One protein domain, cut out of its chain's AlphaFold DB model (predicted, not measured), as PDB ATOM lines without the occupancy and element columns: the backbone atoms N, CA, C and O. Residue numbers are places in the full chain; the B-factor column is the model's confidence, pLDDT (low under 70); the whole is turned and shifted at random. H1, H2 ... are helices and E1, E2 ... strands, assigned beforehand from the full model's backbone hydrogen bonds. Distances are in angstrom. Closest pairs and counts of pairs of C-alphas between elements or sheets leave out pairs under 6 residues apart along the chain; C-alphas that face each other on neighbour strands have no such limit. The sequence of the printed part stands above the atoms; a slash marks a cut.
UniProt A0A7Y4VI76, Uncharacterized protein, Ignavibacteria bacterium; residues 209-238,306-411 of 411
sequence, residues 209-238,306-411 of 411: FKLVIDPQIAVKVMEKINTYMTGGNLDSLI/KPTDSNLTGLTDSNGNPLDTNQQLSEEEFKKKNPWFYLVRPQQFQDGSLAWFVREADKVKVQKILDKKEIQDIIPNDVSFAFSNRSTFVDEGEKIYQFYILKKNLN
ATOM      1  N   PHE A 209      64.654  25.164  29.174       84.06
ATOM      2  CA  PHE A 209      64.508  25.059  27.727       84.06
ATOM      3  C   PHE A 209      65.772  25.621  27.081       84.06
ATOM      4  O   PHE A 209      66.051  26.815  27.183       84.06
ATOM      5  N   LYS A 210      66.557  24.754  26.435       84.25
ATOM      6  CA  LYS A 210      67.771  25.144  25.706       84.25
ATOM      7  C   LYS A 210      67.554  24.990  24.212       84.25
ATOM      8  O   LYS A 210      66.975  24.003  23.763       84.25
ATOM      9  N   LEU A 211      68.033  25.966  23.447       88.56
ATOM     10  CA  LEU A 211      68.021  25.889  21.993       88.56
ATOM     11  C   LEU A 211      69.122  24.937  21.529       88.56
ATOM     12  O   LEU A 211      70.276  25.060  21.942       88.56
ATOM     13  N   VAL A 212      68.761  24.004  20.656       87.75
ATOM     14  CA  VAL A 212      69.720  23.159  19.941       87.75
ATOM     15  C   VAL A 212      70.279  23.963  18.767       87.75
ATOM     16  O   VAL A 212      69.553  24.739  18.143       87.75
ATOM     17  N   ILE A 213      71.576  23.820  18.495       86.19
ATOM     18  CA  ILE A 213      72.226  24.496  17.367       86.19
ATOM     19  C   ILE A 213      71.742  23.906  16.039       86.19
ATOM     20  O   ILE A 213      71.449  22.715  15.949       86.19
ATOM     21  N   ASP A 214      71.684  24.752  15.010       84.81
ATOM     22  CA  ASP A 214      71.370  24.330  13.648       84.81
ATOM     23  C   ASP A 214      72.281  23.169  13.183       84.81
ATOM     24  O   ASP A 214      73.504  23.246  13.370       84.81
ATOM     25  N   PRO A 215      71.729  22.112  12.557       82.69
ATOM     26  CA  PRO A 215      72.495  20.946  12.121       82.69
ATOM     27  C   PRO A 215      73.730  21.260  11.263       82.69
ATOM     28  O   PRO A 215      74.762  20.618  11.446       82.69
ATOM     29  N   GLN A 216      73.684  22.261  10.373       79.38
ATOM     30  CA  GLN A 216      74.830  22.606   9.515       79.38
ATOM     31  C   GLN A 216      75.968  23.227  10.325       79.38
ATOM     32  O   GLN A 216      77.148  22.978  10.077       79.38
ATOM     33  N   ILE A 217      75.620  24.046  11.313       81.12
ATOM     34  CA  ILE A 217      76.600  24.690  12.190       81.12
ATOM     35  C   ILE A 217      77.208  23.648  13.128       81.12
ATOM     36  O   ILE A 217      78.424  23.608  13.302       81.12
ATOM     37  N   ALA A 218      76.369  22.767  13.673       84.69
ATOM     38  CA  ALA A 218      76.785  21.626  14.472       84.69
ATOM     39  C   ALA A 218      77.823  20.756  13.744       84.69
ATOM     40  O   ALA A 218      78.882  20.485  14.309       84.69
ATOM     41  N   VAL A 219      77.561  20.373  12.489       83.19
ATOM     42  CA  VAL A 219      78.498  19.585  11.669       83.19
ATOM     43  C   VAL A 219      79.839  20.299  11.522       83.19
ATOM     44  O   VAL A 219      80.871  19.710  11.835       83.19
ATOM     45  N   LYS A 220      79.840  21.587  11.158       81.81
ATOM     46  CA  LYS A 220      81.077  22.375  11.012       81.81
ATOM     47  C   LYS A 220      81.890  22.439  12.303       81.81
ATOM     48  O   LYS A 220      83.110  22.329  12.264       81.81
ATOM     49  N   VAL A 221      81.238  22.602  13.456       84.69
ATOM     50  CA  VAL A 221      81.930  22.582  14.758       84.69
ATOM     51  C   VAL A 221      82.567  21.212  15.008       84.69
ATOM     52  O   VAL A 221      83.737  21.145  15.380       84.69
ATOM     53  N   MET A 222      81.841  20.123  14.749       85.75
ATOM     54  CA  MET A 222      82.359  18.760  14.925       85.75
ATOM     55  C   MET A 222      83.520  18.440  13.981       85.75
ATOM     56  O   MET A 222      84.477  17.778  14.377       85.75
ATOM     57  N   GLU A 223      83.484  18.952  12.754       82.88
ATOM     58  CA  GLU A 223      84.589  18.816  11.809       82.88
ATOM     59  C   GLU A 223      85.839  19.544  12.262       82.88
ATOM     60  O   GLU A 223      86.920  18.966  12.195       82.88
ATOM     61  N   LYS A 224      85.707  20.773  12.775       82.69
ATOM     62  CA  LYS A 224      86.858  21.507  13.309       82.69
ATOM     63  C   LYS A 224      87.543  20.722  14.431       82.69
ATOM     64  O   LYS A 224      88.770  20.605  14.443       82.69
ATOM     65  N   ILE A 225      86.754  20.118  15.325       85.62
ATOM     66  CA  ILE A 225      87.273  19.240  16.385       85.62
ATOM     67  C   ILE A 225      87.982  18.024  15.769       85.62
ATOM     68  O   ILE A 225      89.102  17.695  16.162       85.62
ATOM     69  N   ASN A 226      87.382  17.388  14.759       86.88
ATOM     70  CA  ASN A 226      87.986  16.258  14.056       86.88
ATOM     71  C   ASN A 226      89.324  16.622  13.386       86.88
ATOM     72  O   ASN A 226      90.297  15.887  13.537       86.88
ATOM     73  N   THR A 227      89.400  17.765  12.697       82.44
ATOM     74  CA  THR A 227      90.624  18.238  12.029       82.44
ATOM     75  C   THR A 227      91.739  18.567  13.011       82.44
ATOM     76  O   THR A 227      92.903  18.283  12.739       82.44
ATOM     77  N   TYR A 228      91.393  19.105  14.183       83.31
ATOM     78  CA  TYR A 228      92.367  19.319  15.247       83.31
ATOM     79  C   TYR A 228      92.941  17.982  15.739       83.31
ATOM     80  O   TYR A 228      94.152  17.831  15.889       83.31
ATOM     81  N   MET A 229      92.085  16.973  15.928       82.56
ATOM     82  CA  MET A 229      92.517  15.647  16.375       82.56
ATOM     83  C   MET A 229      93.394  14.904  15.356       82.56
ATOM     84  O   MET A 229      94.188  14.057  15.761       82.56
ATOM     85  N   THR A 230      93.278  15.208  14.061       83.81
ATOM     86  CA  THR A 230      94.137  14.639  13.007       83.81
ATOM     87  C   THR A 230      95.423  15.435  12.766       83.81
ATOM     88  O   THR A 230      96.229  15.036  11.927       83.81
ATOM     89  N   GLY A 231      95.656  16.524  13.511       74.62
ATOM     90  CA  GLY A 231      96.843  17.372  13.370       74.62
ATOM     91  C   GLY A 231      96.798  18.316  12.163       74.62
ATOM     92  O   GLY A 231      97.845  18.769  11.702       74.62
ATOM     93  N   GLY A 232      95.606  18.591  11.622       68.94
ATOM     94  CA  GLY A 232      95.412  19.548  10.534       68.94
ATOM     95  C   GLY A 232      95.662  20.996  10.969       68.94
ATOM     96  O   GLY A 232      95.467  21.354  12.129       68.94
ATOM     97  N   ASN A 233      96.085  21.846  10.025       59.69
ATOM     98  CA  ASN A 233      96.251  23.277  10.278       59.69
ATOM     99  C   ASN A 233      94.875  23.940  10.467       59.69
ATOM    100  O   ASN A 233      94.007  23.851   9.601       59.69
ATOM    101  N   LEU A 234      94.704  24.595  11.611       56.59
ATOM    102  CA  LEU A 234      93.460  25.195  12.068       56.59
ATOM    103  C   LEU A 234      93.153  26.548  11.393       56.59
ATOM    104  O   LEU A 234      91.986  26.934  11.297       56.59
ATOM    105  N   ASP A 235      94.173  27.233  10.860       53.88
ATOM    106  CA  ASP A 235      94.073  28.581  10.276       53.88
ATOM    107  C   ASP A 235      93.180  28.651   9.025       53.88
ATOM    108  O   ASP A 235      92.630  29.706   8.699       53.88
ATOM    109  N   SER A 236      92.965  27.526   8.336       48.41
ATOM    110  CA  SER A 236      92.079  27.445   7.164       48.41
ATOM    111  C   SER A 236      90.582  27.454   7.514       48.41
ATOM    112  O   SER A 236      89.754  27.627   6.622       48.41
ATOM    113  N   LEU A 237      90.218  27.336   8.799       46.53
ATOM    114  CA  LEU A 237      88.830  27.189   9.269       46.53
ATOM    115  C   LEU A 237      88.358  28.342  10.183       46.53
ATOM    116  O   LEU A 237      87.197  28.368  10.606       46.53
ATOM    117  N   ILE A 238      89.236  29.309  10.485       46.56
ATOM    118  CA  ILE A 238      88.974  30.436  11.406       46.56
ATOM    119  C   ILE A 238      88.092  31.533  10.768       46.56
ATOM    120  O   ILE A 238      87.452  32.300  11.478       46.56
ATOM    121  N   LYS A 306      76.510  -0.018  12.841       47.38
ATOM    122  CA  LYS A 306      77.903  -0.291  12.485       47.38
ATOM    123  C   LYS A 306      78.751   0.975  12.685       47.38
ATOM    124  O   LYS A 306      78.261   2.082  12.456       47.38
ATOM    125  N   PRO A 307      80.033   0.848  13.077       45.19
ATOM    126  CA  PRO A 307      80.919   1.987  13.356       45.19
ATOM    127  C   PRO A 307      81.106   2.978  12.195       45.19
ATOM    128  O   PRO A 307      81.624   4.068  12.417       45.19
ATOM    129  N   THR A 308      80.720   2.582  10.983       45.72
ATOM    130  CA  THR A 308      80.938   3.276   9.709       45.72
ATOM    131  C   THR A 308      79.698   3.973   9.150       45.72
ATOM    132  O   THR A 308      79.819   4.719   8.182       45.72
ATOM    133  N   ASP A 309      78.514   3.743   9.718       48.94
ATOM    134  CA  ASP A 309      77.264   4.190   9.102       48.94
ATOM    135  C   ASP A 309      76.959   5.629   9.530       48.94
ATOM    136  O   ASP A 309      76.419   5.883  10.607       48.94
ATOM    137  N   SER A 310      77.320   6.590   8.679       53.44
ATOM    138  CA  SER A 310      76.895   7.982   8.819       53.44
ATOM    139  C   SER A 310      75.866   8.307   7.735       53.44
ATOM    140  O   SER A 310      76.195   8.635   6.601       53.44
ATOM    141  N   ASN A 311      74.585   8.177   8.076       53.53
ATOM    142  CA  ASN A 311      73.499   8.632   7.206       53.53
ATOM    143  C   ASN A 311      73.389  10.156   7.354       53.53
ATOM    144  O   ASN A 311      72.615  10.624   8.182       53.53
ATOM    145  N   LEU A 312      74.220  10.919   6.640       57.94
ATOM    146  CA  LEU A 312      74.292  12.390   6.669       57.94
ATOM    147  C   LEU A 312      73.917  12.953   5.290       57.94
ATOM    148  O   LEU A 312      74.733  13.545   4.585       57.94
ATOM    149  N   THR A 313      72.661  12.779   4.903       56.62
ATOM    150  CA  THR A 313      72.146  13.269   3.623       56.62
ATOM    151  C   THR A 313      71.877  14.781   3.672       56.62
ATOM    152  O   THR A 313      71.198  15.297   4.562       56.62
ATOM    153  N   GLY A 314      72.411  15.533   2.704       52.38
ATOM    154  CA  GLY A 314      72.155  16.979   2.567       52.38
ATOM    155  C   GLY A 314      72.927  17.904   3.527       52.38
ATOM    156  O   GLY A 314      72.622  19.096   3.604       52.38
ATOM    157  N   LEU A 315      73.929  17.389   4.246       57.69
ATOM    158  CA  LEU A 315      74.855  18.170   5.077       57.69
ATOM    159  C   LEU A 315      76.204  18.309   4.356       57.69
ATOM    160  O   LEU A 315      76.663  17.355   3.726       57.69
ATOM    161  N   THR A 316      76.827  19.491   4.424       52.00
ATOM    162  CA  THR A 316      78.100  19.772   3.736       52.00
ATOM    163  C   THR A 316      79.242  20.027   4.706       52.00
ATOM    164  O   THR A 316      79.031  20.658   5.744       52.00
ATOM    165  N   ASP A 317      80.446  19.617   4.317       60.06
ATOM    166  CA  ASP A 317      81.657  19.831   5.091       60.06
ATOM    167  C   ASP A 317      82.074  21.306   5.064       60.06
ATOM    168  O   ASP A 317      81.484  22.163   4.393       60.06
ATOM    169  N   SER A 318      83.120  21.622   5.813       56.12
ATOM    170  CA  SER A 318      83.708  22.956   5.889       56.12
ATOM    171  C   SER A 318      84.231  23.465   4.534       56.12
ATOM    172  O   SER A 318      84.453  24.666   4.388       56.12
ATOM    173  N   ASN A 319      84.365  22.579   3.539       53.38
ATOM    174  CA  ASN A 319      84.755  22.868   2.160       53.38
ATOM    175  C   ASN A 319      83.565  22.825   1.169       53.38
ATOM    176  O   ASN A 319      83.763  23.074  -0.018       53.38
ATOM    177  N   GLY A 320      82.340  22.548   1.633       53.47
ATOM    178  CA  GLY A 320      81.125  22.468   0.818       53.47
ATOM    179  C   GLY A 320      80.829  21.098   0.188       53.47
ATOM    180  O   GLY A 320      79.896  21.006  -0.610       53.47
ATOM    181  N   ASN A 321      81.569  20.037   0.522       55.78
ATOM    182  CA  ASN A 321      81.338  18.687  -0.007       55.78
ATOM    183  C   ASN A 321      80.249  17.947   0.789       55.78
ATOM    184  O   ASN A 321      80.217  18.081   2.010       55.78
ATOM    185  N   PRO A 322      79.390  17.125   0.161       54.34
ATOM    186  CA  PRO A 322      78.434  16.281   0.882       54.34
ATOM    187  C   PRO A 322      79.127  15.341   1.885       54.34
ATOM    188  O   PRO A 322      80.083  14.659   1.518       54.34
ATOM    189  N   LEU A 323      78.625  15.262   3.125       57.38
ATOM    190  CA  LEU A 323      79.141  14.346   4.161       57.38
ATOM    191  C   LEU A 323      78.753  12.874   3.949       57.38
ATOM    192  O   LEU A 323      79.171  12.030   4.744       57.38
ATOM    193  N   ASP A 324      77.986  12.557   2.898       52.03
ATOM    194  CA  ASP A 324      77.583  11.191   2.550       52.03
ATOM    195  C   ASP A 324      78.817  10.309   2.319       52.03
ATOM    196  O   ASP A 324      79.381  10.206   1.228       52.03
ATOM    197  N   THR A 325      79.236   9.632   3.381       49.16
ATOM    198  CA  THR A 325      80.300   8.637   3.358       49.16
ATOM    199  C   THR A 325      79.691   7.271   3.607       49.16
ATOM    200  O   THR A 325      80.059   6.561   4.533       49.16
ATOM    201  N   ASN A 326      78.848   6.829   2.670       46.78
ATOM    202  CA  ASN A 326      78.629   5.398   2.403       46.78
ATOM    203  C   ASN A 326      79.913   4.719   1.856       46.78
ATOM    204  O   ASN A 326      79.863   3.831   1.004       46.78
ATOM    205  N   GLN A 327      81.093   5.162   2.297       49.47
ATOM    206  CA  GLN A 327      82.367   4.567   1.938       49.47
ATOM    207  C   GLN A 327      82.628   3.406   2.893       49.47
ATOM    208  O   GLN A 327      82.743   3.598   4.100       49.47
ATOM    209  N   GLN A 328      82.740   2.207   2.320       50.31
ATOM    210  CA  GLN A 328      83.194   0.967   2.958       50.31
ATOM    211  C   GLN A 328      84.668   1.077   3.404       50.31
ATOM    212  O   GLN A 328      85.526   0.346   2.920       50.31
ATOM    213  N   LEU A 329      84.995   2.032   4.276       57.62
ATOM    214  CA  LEU A 329      86.292   2.107   4.946       57.62
ATOM    215  C   LEU A 329      86.348   1.032   6.035       57.62
ATOM    216  O   LEU A 329      85.354   0.793   6.725       57.62
ATOM    217  N   SER A 330      87.510   0.404   6.218       66.62
ATOM    218  CA  SER A 330      87.736  -0.454   7.387       66.62
ATOM    219  C   SER A 330      87.613   0.375   8.677       66.62
ATOM    220  O   SER A 330      87.925   1.569   8.683       66.62
ATOM    221  N   GLU A 331      87.183  -0.231   9.791       67.94
ATOM    222  CA  GLU A 331      86.990   0.478  11.070       67.94
ATOM    223  C   GLU A 331      88.265   1.220  11.519       67.94
ATOM    224  O   GLU A 331      88.204   2.346  12.022       67.94
ATOM    225  N   GLU A 332      89.436   0.631  11.273       73.81
ATOM    226  CA  GLU A 332      90.727   1.241  11.600       73.81
ATOM    227  C   GLU A 332      91.054   2.453  10.717       73.81
ATOM    228  O   GLU A 332      91.583   3.461  11.196       73.81
ATOM    229  N   GLU A 333      90.695   2.394   9.435       74.12
ATOM    230  CA  GLU A 333      90.894   3.487   8.482       74.12
ATOM    231  C   GLU A 333      89.962   4.658   8.798       74.12
ATOM    232  O   GLU A 333      90.390   5.817   8.787       74.12
ATOM    233  N   PHE A 334      88.710   4.357   9.160       73.50
ATOM    234  CA  PHE A 334      87.750   5.364   9.595       73.50
ATOM    235  C   PHE A 334      88.214   6.050  10.880       73.50
ATOM    236  O   PHE A 334      88.222   7.276  10.948       73.50
ATOM    237  N   LYS A 335      88.689   5.288  11.871       80.56
ATOM    238  CA  LYS A 335      89.216   5.842  13.126       80.56
ATOM    239  C   LYS A 335      90.440   6.733  12.907       80.56
ATOM    240  O   LYS A 335      90.581   7.748  13.585       80.56
ATOM    241  N   LYS A 336      91.319   6.373  11.968       81.56
ATOM    242  CA  LYS A 336      92.508   7.171  11.633       81.56
ATOM    243  C   LYS A 336      92.142   8.479  10.927       81.56
ATOM    244  O   LYS A 336      92.753   9.506  11.205       81.56
ATOM    245  N   LYS A 337      91.159   8.442  10.024       79.56
ATOM    246  CA  LYS A 337      90.711   9.610   9.251       79.56
ATOM    247  C   LYS A 337      89.777  10.526  10.051       79.56
ATOM    248  O   LYS A 337      89.835  11.740   9.894       79.56
ATOM    249  N   ASN A 338      88.937   9.945  10.907       82.50
ATOM    250  CA  ASN A 338      87.860  10.617  11.629       82.50
ATOM    251  C   ASN A 338      87.834  10.242  13.125       82.50
ATOM    252  O   ASN A 338      86.865   9.645  13.609       82.50
ATOM    253  N   PRO A 339      88.888  10.574  13.890       85.69
ATOM    254  CA  PRO A 339      88.994  10.189  15.294       85.69
ATOM    255  C   PRO A 339      87.882  10.774  16.176       85.69
ATOM    256  O   PRO A 339      87.478  10.125  17.141       85.69
ATOM    257  N   TRP A 340      87.360  11.964  15.855       89.00
ATOM    258  CA  TRP A 340      86.251  12.559  16.602       89.00
ATOM    259  C   TRP A 340      84.920  11.875  16.284       89.00
ATOM    260  O   TRP A 340      84.217  11.454  17.200       89.00
ATOM    261  N   PHE A 341      84.598  11.695  15.000       85.94
ATOM    262  CA  PHE A 341      83.340  11.059  14.585       85.94
ATOM    263  C   PHE A 341      83.268   9.569  14.948       85.94
ATOM    264  O   PHE A 341      82.179   9.013  15.068       85.94
ATOM    265  N   TYR A 342      84.413   8.925  15.202       84.31
ATOM    266  CA  TYR A 342      84.447   7.593  15.806       84.31
ATOM    267  C   TYR A 342      83.892   7.581  17.244       84.31
ATOM    268  O   TYR A 342      83.234   6.617  17.643       84.31
ATOM    269  N   LEU A 343      84.149   8.645  18.018       87.44
ATOM    270  CA  LEU A 343      83.678   8.798  19.400       87.44
ATOM    271  C   LEU A 343      82.259   9.381  19.471       87.44
ATOM    272  O   LEU A 343      81.466   8.957  20.312       87.44
ATOM    273  N   VAL A 344      81.958  10.356  18.609       89.25
ATOM    274  CA  VAL A 344      80.682  11.080  18.552       89.25
ATOM    275  C   VAL A 344      80.036  10.852  17.192       89.25
ATOM    276  O   VAL A 344      80.388  11.492  16.201       89.25
ATOM    277  N   ARG A 345      79.073   9.933  17.147       84.81
ATOM    278  CA  ARG A 345      78.493   9.437  15.898       84.81
ATOM    279  C   ARG A 345      77.270  10.249  15.482       84.81
ATOM    280  O   ARG A 345      76.310  10.290  16.252       84.81
ATOM    281  N   PRO A 346      77.264  10.873  14.297       85.25
ATOM    282  CA  PRO A 346      76.064  11.489  13.751       85.25
ATOM    283  C   PRO A 346      75.075  10.442  13.241       85.25
ATOM    284  O   PRO A 346      75.461   9.446  12.634       85.25
ATOM    285  N   GLN A 347      73.789  10.724  13.400       81.00
ATOM    286  CA  GLN A 347      72.700  10.002  12.762       81.00
ATOM    287  C   GLN A 347      71.630  11.004  12.346       81.00
ATOM    288  O   GLN A 347      71.068  11.708  13.192       81.00
ATOM    289  N   GLN A 348      71.339  11.062  11.051       77.25
ATOM    290  CA  GLN A 348      70.187  11.794  10.554       77.25
ATOM    291  C   GLN A 348      68.964  10.879  10.515       77.25
ATOM    292  O   GLN A 348      69.043   9.709  10.128       77.25
ATOM    293  N   PHE A 349      67.823  11.418  10.917       76.75
ATOM    294  CA  PHE A 349      66.538  10.742  10.843       76.75
ATOM    295  C   PHE A 349      65.801  11.110   9.553       76.75
ATOM    296  O   PHE A 349      66.130  12.073   8.865       76.75
ATOM    297  N   GLN A 350      64.769  10.332   9.226       72.62
ATOM    298  CA  GLN A 350      63.972  10.517   8.006       72.62
ATOM    299  C   GLN A 350      63.256  11.874   7.936       72.62
ATOM    300  O   GLN A 350      62.883  12.316   6.855       72.62
ATOM    301  N   ASP A 351      63.055  12.529   9.080       71.56
ATOM    302  CA  ASP A 351      62.492  13.877   9.181       71.56
ATOM    303  C   ASP A 351      63.534  14.989   8.942       71.56
ATOM    304  O   ASP A 351      63.214  16.170   9.058       71.56
ATOM    305  N   GLY A 352      64.776  14.620   8.610       67.00
ATOM    306  CA  GLY A 352      65.893  15.534   8.389       67.00
ATOM    307  C   GLY A 352      66.590  15.996   9.671       67.00
ATOM    308  O   GLY A 352      67.595  16.703   9.577       67.00
ATOM    309  N   SER A 353      66.108  15.601  10.856       75.94
ATOM    310  CA  SER A 353      66.749  15.943  12.127       75.94
ATOM    311  C   SER A 353      68.067  15.188  12.314       75.94
ATOM    312  O   SER A 353      68.220  14.057  11.859       75.94
ATOM    313  N   LEU A 354      69.033  15.821  12.983       81.12
ATOM    314  CA  LEU A 354      70.360  15.265  13.246       81.12
ATOM    315  C   LEU A 354      70.545  15.049  14.750       81.12
ATOM    316  O   LEU A 354      70.379  15.983  15.538       81.12
ATOM    317  N   ALA A 355      70.936  13.841  15.146       85.56
ATOM    318  CA  ALA A 355      71.377  13.545  16.503       85.56
ATOM    319  C   ALA A 355      72.806  13.015  16.517       85.56
ATOM    320  O   ALA A 355      73.283  12.422  15.553       85.56
ATOM    321  N   TRP A 356      73.468  13.218  17.650       89.31
ATOM    322  CA  TRP A 356      74.810  12.721  17.904       89.31
ATOM    323  C   TRP A 356      74.751  11.696  19.028       89.31
ATOM    324  O   TRP A 356      74.027  11.891  20.006       89.31
ATOM    325  N   PHE A 357      75.512  10.616  18.911       90.50
ATOM    326  CA  PHE A 357      75.480   9.496  19.840       90.50
ATOM    327  C   PHE A 357      76.874   9.141  20.336       90.50
ATOM    328  O   PHE A 357      77.840   9.138  19.575       90.50
ATOM    329  N   VAL A 358      76.969   8.835  21.630       92.38
ATOM    330  CA  VAL A 358      78.225   8.500  22.308       92.38
ATOM    331  C   VAL A 358      78.023   7.264  23.174       92.38
ATOM    332  O   VAL A 358      77.063   7.166  23.943       92.38
ATOM    333  N   ARG A 359      78.958   6.325  23.059       91.69
ATOM    334  CA  ARG A 359      79.049   5.124  23.890       91.69
ATOM    335  C   ARG A 359      79.380   5.454  25.340       91.69
ATOM    336  O   ARG A 359      80.169   6.361  25.600       91.69
ATOM    337  N   GLU A 360      78.841   4.688  26.288       91.00
ATOM    338  CA  GLU A 360      79.134   4.853  27.717       91.00
ATOM    339  C   GLU A 360      80.643   4.845  28.004       91.00
ATOM    340  O   GLU A 360      81.124   5.722  28.727       91.00
ATOM    341  N   ALA A 361      81.401   3.943  27.367       91.12
ATOM    342  CA  ALA A 361      82.851   3.841  27.542       91.12
ATOM    343  C   ALA A 361      83.634   5.060  27.010       91.12
ATOM    344  O   ALA A 361      84.753   5.331  27.458       91.12
ATOM    345  N   ASP A 362      83.058   5.817  26.073       92.31
ATOM    346  CA  ASP A 362      83.726   6.934  25.403       92.31
ATOM    347  C   ASP A 362      83.352   8.308  25.988       92.31
ATOM    348  O   ASP A 362      84.098   9.266  25.779       92.31
ATOM    349  N   LYS A 363      82.292   8.423  26.809       91.31
ATOM    350  CA  LYS A 363      81.844   9.706  27.407       91.31
ATOM    351  C   LYS A 363      82.964  10.467  28.115       91.31
ATOM    352  O   LYS A 363      83.122  11.668  27.916       91.31
ATOM    353  N   VAL A 364      83.768   9.763  28.914       91.75
ATOM    354  CA  VAL A 364      84.879  10.372  29.664       91.75
ATOM    355  C   VAL A 364      85.967  10.886  28.719       91.75
ATOM    356  O   VAL A 364      86.560  11.930  28.975       91.75
ATOM    357  N   LYS A 365      86.234  10.179  27.614       91.19
ATOM    358  CA  LYS A 365      87.217  10.615  26.612       91.19
ATOM    359  C   LYS A 365      86.712  11.835  25.851       91.19
ATOM    360  O   LYS A 365      87.472  12.781  25.685       91.19
ATOM    361  N   VAL A 366      85.442  11.825  25.440       92.19
ATOM    362  CA  VAL A 366      84.798  12.957  24.757       92.19
ATOM    363  C   VAL A 366      84.868  14.207  25.631       92.19
ATOM    364  O   VAL A 366      85.352  15.233  25.168       92.19
ATOM    365  N   GLN A 367      84.495  14.105  26.911       90.94
ATOM    366  CA  GLN A 367      84.569  15.242  27.834       90.94
ATOM    367  C   GLN A 367      86.005  15.765  27.984       90.94
ATOM    368  O   GLN A 367      86.243  16.954  27.820       90.94
ATOM    369  N   LYS A 368      86.985  14.872  28.182       90.31
ATOM    370  CA  LYS A 368      88.404  15.256  28.273       90.31
ATOM    371  C   LYS A 368      88.924  15.972  27.027       90.31
ATOM    372  O   LYS A 368      89.833  16.781  27.153       90.31
ATOM    373  N   ILE A 369      88.422  15.636  25.837       89.12
ATOM    374  CA  ILE A 369      88.793  16.318  24.588       89.12
ATOM    375  C   ILE A 369      88.155  17.706  24.544       89.12
ATOM    376  O   ILE A 369      88.850  18.666  24.233       89.12
ATOM    377  N   LEU A 370      86.869  17.812  24.886       89.06
ATOM    378  CA  LEU A 370      86.155  19.087  24.922       89.06
ATOM    379  C   LEU A 370      86.760  20.058  25.939       89.06
ATOM    380  O   LEU A 370      86.804  21.249  25.667       89.06
ATOM    381  N   ASP A 371      87.274  19.568  27.066       89.50
ATOM    382  CA  ASP A 371      87.872  20.406  28.115       89.50
ATOM    383  C   ASP A 371      89.290  20.912  27.770       89.50
ATOM    384  O   ASP A 371      89.860  21.709  28.517       89.50
ATOM    385  N   LYS A 372      89.889  20.468  26.654       87.50
ATOM    386  CA  LYS A 372      91.201  20.968  26.212       87.50
ATOM    387  C   LYS A 372      91.103  22.430  25.792       87.50
ATOM    388  O   LYS A 372      90.205  22.799  25.035       87.50
ATOM    389  N   LYS A 373      92.067  23.246  26.223       84.25
ATOM    390  CA  LYS A 373      92.100  24.687  25.935       84.25
ATOM    391  C   LYS A 373      92.078  24.964  24.431       84.25
ATOM    392  O   LYS A 373      91.315  25.799  23.971       84.25
ATOM    393  N   GLU A 374      92.834  24.185  23.668       82.25
ATOM    394  CA  GLU A 374      92.927  24.313  22.217       82.25
ATOM    395  C   GLU A 374      91.600  23.998  21.516       82.25
ATOM    396  O   GLU A 374      91.306  24.579  20.482       82.25
ATOM    397  N   ILE A 375      90.788  23.095  22.077       83.31
ATOM    398  CA  ILE A 375      89.454  22.780  21.555       83.31
ATOM    399  C   ILE A 375      88.459  23.879  21.932       83.31
ATOM    400  O   ILE A 375      87.670  24.296  21.086       83.31
ATOM    401  N   GLN A 376      88.524  24.393  23.162       83.75
ATOM    402  CA  GLN A 376      87.693  25.516  23.609       83.75
ATOM    403  C   GLN A 376      87.928  26.782  22.772       83.75
ATOM    404  O   GLN A 376      86.961  27.459  22.444       83.75
ATOM    405  N   ASP A 377      89.168  27.051  22.348       80.69
ATOM    406  CA  ASP A 377      89.506  28.200  21.491       80.69
ATOM    407  C   ASP A 377      88.916  28.085  20.062       80.69
ATOM    408  O   ASP A 377      88.761  29.084  19.360       80.69
ATOM    409  N   ILE A 378      88.568  26.870  19.617       80.88
ATOM    410  CA  ILE A 378      87.993  26.585  18.286       80.88
ATOM    411  C   ILE A 378      86.463  26.654  18.295       80.88
ATOM    412  O   ILE A 378      85.830  26.941  17.268       80.88
ATOM    413  N   ILE A 379      85.860  26.321  19.434       81.19
ATOM    414  CA  ILE A 379      84.414  26.272  19.612       81.19
ATOM    415  C   ILE A 379      83.886  27.711  19.726       81.19
ATOM    416  O   ILE A 379      84.413  28.493  20.514       81.19
ATOM    417  N   PRO A 380      82.832  28.095  18.981       80.94
ATOM    418  CA  PRO A 380      82.268  29.431  19.125       80.94
ATOM    419  C   PRO A 380      81.743  29.672  20.550       80.94
ATOM    420  O   PRO A 380      81.161  28.782  21.172       80.94
ATOM    421  N   ASN A 381      81.904  30.899  21.053       80.88
ATOM    422  CA  ASN A 381      81.563  31.267  22.437       80.88
ATOM    423  C   ASN A 381      80.083  31.053  22.806       80.88
ATOM    424  O   ASN A 381      79.748  30.965  23.989       80.88
ATOM    425  N   ASP A 382      79.193  30.987  21.813       81.94
ATOM    426  CA  ASP A 382      77.763  30.730  21.964       81.94
ATOM    427  C   ASP A 382      77.395  29.239  21.842       81.94
ATOM    428  O   ASP A 382      76.213  28.910  21.736       81.94
ATOM    429  N   VAL A 383      78.368  28.324  21.898       86.19
ATOM    430  CA  VAL A 383      78.151  26.871  21.851       86.19
ATOM    431  C   VAL A 383      78.482  26.216  23.191       86.19
ATOM    432  O   VAL A 383      79.441  26.556  23.877       86.19
ATOM    433  N   SER A 384      77.665  25.240  23.567       89.31
ATOM    434  CA  SER A 384      77.876  24.367  24.718       89.31
ATOM    435  C   SER A 384      77.478  22.934  24.376       89.31
ATOM    436  O   SER A 384      76.739  22.697  23.421       89.31
ATOM    437  N   PHE A 385      77.960  21.968  25.154       91.38
ATOM    438  CA  PHE A 385      77.706  20.548  24.917       91.38
ATOM    439  C   PHE A 385      77.072  19.899  26.140       91.38
ATOM    440  O   PHE A 385      77.384  20.256  27.276       91.38
ATOM    441  N   ALA A 386      76.186  18.932  25.915       91.31
ATOM    442  CA  ALA A 386      75.555  18.173  26.988       91.31
ATOM    443  C   ALA A 386      75.289  16.726  26.570       91.31
ATOM    444  O   ALA A 386      75.038  16.438  25.404       91.31
ATOM    445  N   PHE A 387      75.280  15.816  27.541       92.56
ATOM    446  CA  PHE A 387      74.845  14.435  27.336       92.56
ATOM    447  C   PHE A 387      73.440  14.228  27.890       92.56
ATOM    448  O   PHE A 387      73.064  14.831  28.899       92.56
ATOM    449  N   SER A 388      72.689  13.305  27.294       90.19
ATOM    450  CA  SER A 388      71.478  12.788  27.917       90.19
ATOM    451  C   SER A 388      71.810  12.131  29.264       90.19
ATOM    452  O   SER A 388      72.847  11.480  29.438       90.19
ATOM    453  N   ASN A 389      70.917  12.301  30.243       84.00
ATOM    454  CA  ASN A 389      71.077  11.689  31.565       84.00
ATOM    455  C   ASN A 389      70.759  10.181  31.549       84.00
ATOM    456  O   ASN A 389      71.326   9.405  32.310       84.00
ATOM    457  N   ARG A 390      69.848   9.756  30.666       83.69
ATOM    458  CA  ARG A 390      69.515   8.344  30.432       83.69
ATOM    459  C   ARG A 390      70.057   7.900  29.078       83.69
ATOM    460  O   ARG A 390      70.155   8.717  28.160       83.69
ATOM    461  N   SER A 391      70.388   6.618  28.964       88.44
ATOM    462  CA  SER A 391      70.747   6.009  27.684       88.44
ATOM    463  C   SER A 391      69.557   6.067  26.731       88.44
ATOM    464  O   SER A 391      68.439   5.732  27.127       88.44
ATOM    465  N   THR A 392      69.797   6.465  25.488       86.38
ATOM    466  CA  THR A 392      68.775   6.512  24.438       86.38
ATOM    467  C   THR A 392      68.399   5.102  23.990       86.38
ATOM    468  O   THR A 392      67.222   4.804  23.810       86.38
ATOM    469  N   PHE A 393      69.388   4.219  23.857       85.94
ATOM    470  CA  PHE A 393      69.210   2.800  23.552       85.94
ATOM    471  C   PHE A 393      70.440   2.001  24.009       85.94
ATOM    472  O   PHE A 393      71.428   2.569  24.482       85.94
ATOM    473  N   VAL A 394      70.345   0.677  23.912       84.88
ATOM    474  CA  VAL A 394      71.439  -0.260  24.191       84.88
ATOM    475  C   VAL A 394      71.760  -0.985  22.892       84.88
ATOM    476  O   VAL A 394      70.849  -1.553  22.288       84.88
ATOM    477  N   ASP A 395      73.023  -0.959  22.483       79.12
ATOM    478  CA  ASP A 395      73.526  -1.640  21.287       79.12
ATOM    479  C   ASP A 395      74.656  -2.590  21.696       79.12
ATOM    480  O   ASP A 395      75.537  -2.202  22.456       79.12
ATOM    481  N   GLU A 396      74.574  -3.857  21.287       80.62
ATOM    482  CA  GLU A 396      75.540  -4.919  21.646       80.62
ATOM    483  C   GLU A 396      75.886  -5.029  23.153       80.62
ATOM    484  O   GLU A 396      76.955  -5.493  23.541       80.62
ATOM    485  N   GLY A 397      74.957  -4.640  24.035       81.75
ATOM    486  CA  GLY A 397      75.154  -4.650  25.492       81.75
ATOM    487  C   GLY A 397      75.785  -3.375  26.060       81.75
ATOM    488  O   GLY A 397      75.901  -3.246  27.279       81.75
ATOM    489  N   GLU A 398      76.119  -2.402  25.216       85.44
ATOM    490  CA  GLU A 398      76.643  -1.102  25.611       85.44
ATOM    491  C   GLU A 398      75.556  -0.018  25.573       85.44
ATOM    492  O   GLU A 398      74.739   0.068  24.652       85.44
ATOM    493  N   LYS A 399      75.526   0.838  26.599       89.94
ATOM    494  CA  LYS A 399      74.582   1.957  26.655       89.94
ATOM    495  C   LYS A 399      75.049   3.098  25.762       89.94
ATOM    496  O   LYS A 399      76.175   3.581  25.888       89.94
ATOM    497  N   ILE A 400      74.136   3.594  24.933       90.00
ATOM    498  CA  ILE A 400      74.370   4.734  24.050       90.00
ATOM    499  C   ILE A 400      73.619   5.953  24.582       90.00
ATOM    500  O   ILE A 400      72.448   5.869  24.953       90.00
ATOM    501  N   TYR A 401      74.295   7.095  24.627       92.94
ATOM    502  CA  TYR A 401      73.762   8.363  25.115       92.94
ATOM    503  C   TYR A 401      73.681   9.370  23.972       92.94
ATOM    504  O   TYR A 401      74.582   9.436  23.136       92.94
ATOM    505  N   GLN A 402      72.624  10.179  23.955       93.25
ATOM    506  CA  GLN A 402      72.524  11.289  23.018       93.25
ATOM    507  C   GLN A 402      73.435  12.431  23.470       93.25
ATOM    508  O   GLN A 402      73.521  12.752  24.657       93.25
ATOM    509  N   PHE A 403      74.114  13.042  22.512       93.88
ATOM    510  CA  PHE A 403      74.996  14.178  22.687       93.88
ATOM    511  C   PHE A 403      74.379  15.397  21.997       93.88
ATOM    512  O   PHE A 403      74.011  15.361  20.823       93.88
ATOM    513  N   TYR A 404      74.204  16.466  22.762       91.44
ATOM    514  CA  TYR A 404      73.540  17.687  22.341       91.44
ATOM    515  C   TYR A 404      74.552  18.807  22.181       91.44
ATOM    516  O   TYR A 404      75.426  18.998  23.026       91.44
ATOM    517  N   ILE A 405      74.355  19.585  21.124       90.75
ATOM    518  CA  ILE A 405      75.072  20.826  20.868       90.75
ATOM    519  C   ILE A 405      74.058  21.943  21.075       90.75
ATOM    520  O   ILE A 405      73.061  22.043  20.357       90.75
ATOM    521  N   LEU A 406      74.279  22.732  22.111       90.94
ATOM    522  CA  LEU A 406      73.316  23.675  22.647       90.94
ATOM    523  C   LEU A 406      73.836  25.093  22.474       90.94
ATOM    524  O   LEU A 406      75.019  25.362  22.692       90.94
ATOM    525  N   LYS A 407      72.937  26.017  22.149       87.75
ATOM    526  CA  LYS A 407      73.250  27.438  22.164       87.75
ATOM    527  C   LYS A 407      73.426  27.895  23.612       87.75
ATOM    528  O   LYS A 407      72.536  27.706  24.442       87.75
ATOM    529  N   LYS A 408      74.577  28.484  23.917       83.44
ATOM    530  CA  LYS A 408      74.862  29.103  25.209       83.44
ATOM    531  C   LYS A 408      74.112  30.431  25.274       83.44
ATOM    532  O   LYS A 408      74.247  31.271  24.385       83.44
ATOM    533  N   ASN A 409      73.322  30.623  26.324       68.19
ATOM    534  CA  ASN A 409      72.748  31.931  26.611       68.19
ATOM    535  C   ASN A 409      73.897  32.836  27.079       68.19
ATOM    536  O   ASN A 409      74.520  32.564  28.105       68.19
ATOM    537  N   LEU A 410      74.228  33.854  26.282       53.28
ATOM    538  CA  LEU A 410      75.072  34.961  26.722       53.28
ATOM    539  C   LEU A 410      74.184  35.812  27.635       53.28
ATOM    540  O   LEU A 410      73.309  36.516  27.134       53.28
ATOM    541  N   ASN A 411      74.330  35.634  28.948       41.06
ATOM    542  CA  ASN A 411      73.716  36.518  29.939       41.06
ATOM    543  C   ASN A 411      74.406  37.878  29.947       41.06
ATOM    544  O   ASN A 411      75.652  37.891  29.806       41.06
TER     545      ASN A 411
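This is residues 209 to 238 and 306 to 411 of the 411 residues of an uncharacterized protein of Ignavibacteria bacterium (UniProt A0A7Y4VI76). A strongly twisted antiparallel sheet is built along one long strand, E5, with E3 and E4 on one side of it and the hairpin E1 and E2 on the other; H1 crosses slantwise over one face, and H4 is over the same face. Short H3 packs on H1, H2 joins it at a corner, and residues 306 to 330, with no named element, lie away from the middle. The printed part has 136 residues, with five named helices and five named strands in the order H1 H2 H3 E1 E2 H4 H5 E3 E4 E5. The class is mixed, helices and strands, though under half of the residues, 67, are in named elements. The whole is compact, with a radius of gyration of the C-alphas of 14.6 A and spans of 41 by 33 by 31 A.

H1, residues 215 to 229, is on the sheet at a height of 10.5 A, over E5, residues 398 to 407; it runs slantwise to the strands, at 51 degrees to E5 on the local plane. Their closest C-alphas, those of Ala 218 and Ile 405, are 6.7 A apart. H2, residues 331 to 337, is not on the sheet. H3, residues 339 to 343, touches H1, the closest C-alphas being those of Asn 226 and Trp 340, 4.8 A. H2 and H3 only just touch, and only at the corner, with 3 pairs of C-alphas within 8 A; the closest are those of Lys 335 and Tyr 342, 5.7 A. H3 only grazes the sheet, with residues 341 to 343. E1, residues 345 to 348, and E2, residues 354 to 359, form an antiparallel hairpin, with N 345 and O 357 2.8 A apart. E2 is antiparallel to E5, with N 401 and O 358 2.9 A apart. H4, residues 363 to 370, is on the same face as H1 at a height of 9.3 A. H5, residues 373 to 376, is not on the sheet; it is close to H1 but not clearly touching, the closest C-alphas being those of Ile 225 and Ile 375, 6.6 A. E3, residues 383 to 387, is antiparallel to E5, with N 384 and O 406 2.8 A apart. E4, residues 393 to 395, forms an antiparallel hairpin with E5, with N 400 and O 393 2.9 A apart. In H1, H2 and H4 every O i to N i+4 pair is within hydrogen-bond range; H3 has 0 of 1, with 1 of 2 O i to N i+3 pairs, and H5 is too short for an i+4 pair.

H1 begins at C-alpha 215 (72.495, 20.946, 12.121) and measures 21.1 A from first to last C-alpha. E2 measures 17.1 A and E3 14.0 A. E5 measures 28.9 A and ends at C-alpha 407 (73.250, 27.438, 22.164).

The two C-alphas farthest apart, those of Gln 328 and Asn 411, are 45.6 A apart. Residues 239 to 305 are not printed, and C-alphas 238 and 306 are 32.7 A apart across the cut. Of the links that are printed whole, H5 to E3 is short and the others are tight. The mean pLDDT of the printed part is 76.8, and residues 232 to 238, 306 to 331, 352 and 409 to 411 are under 70.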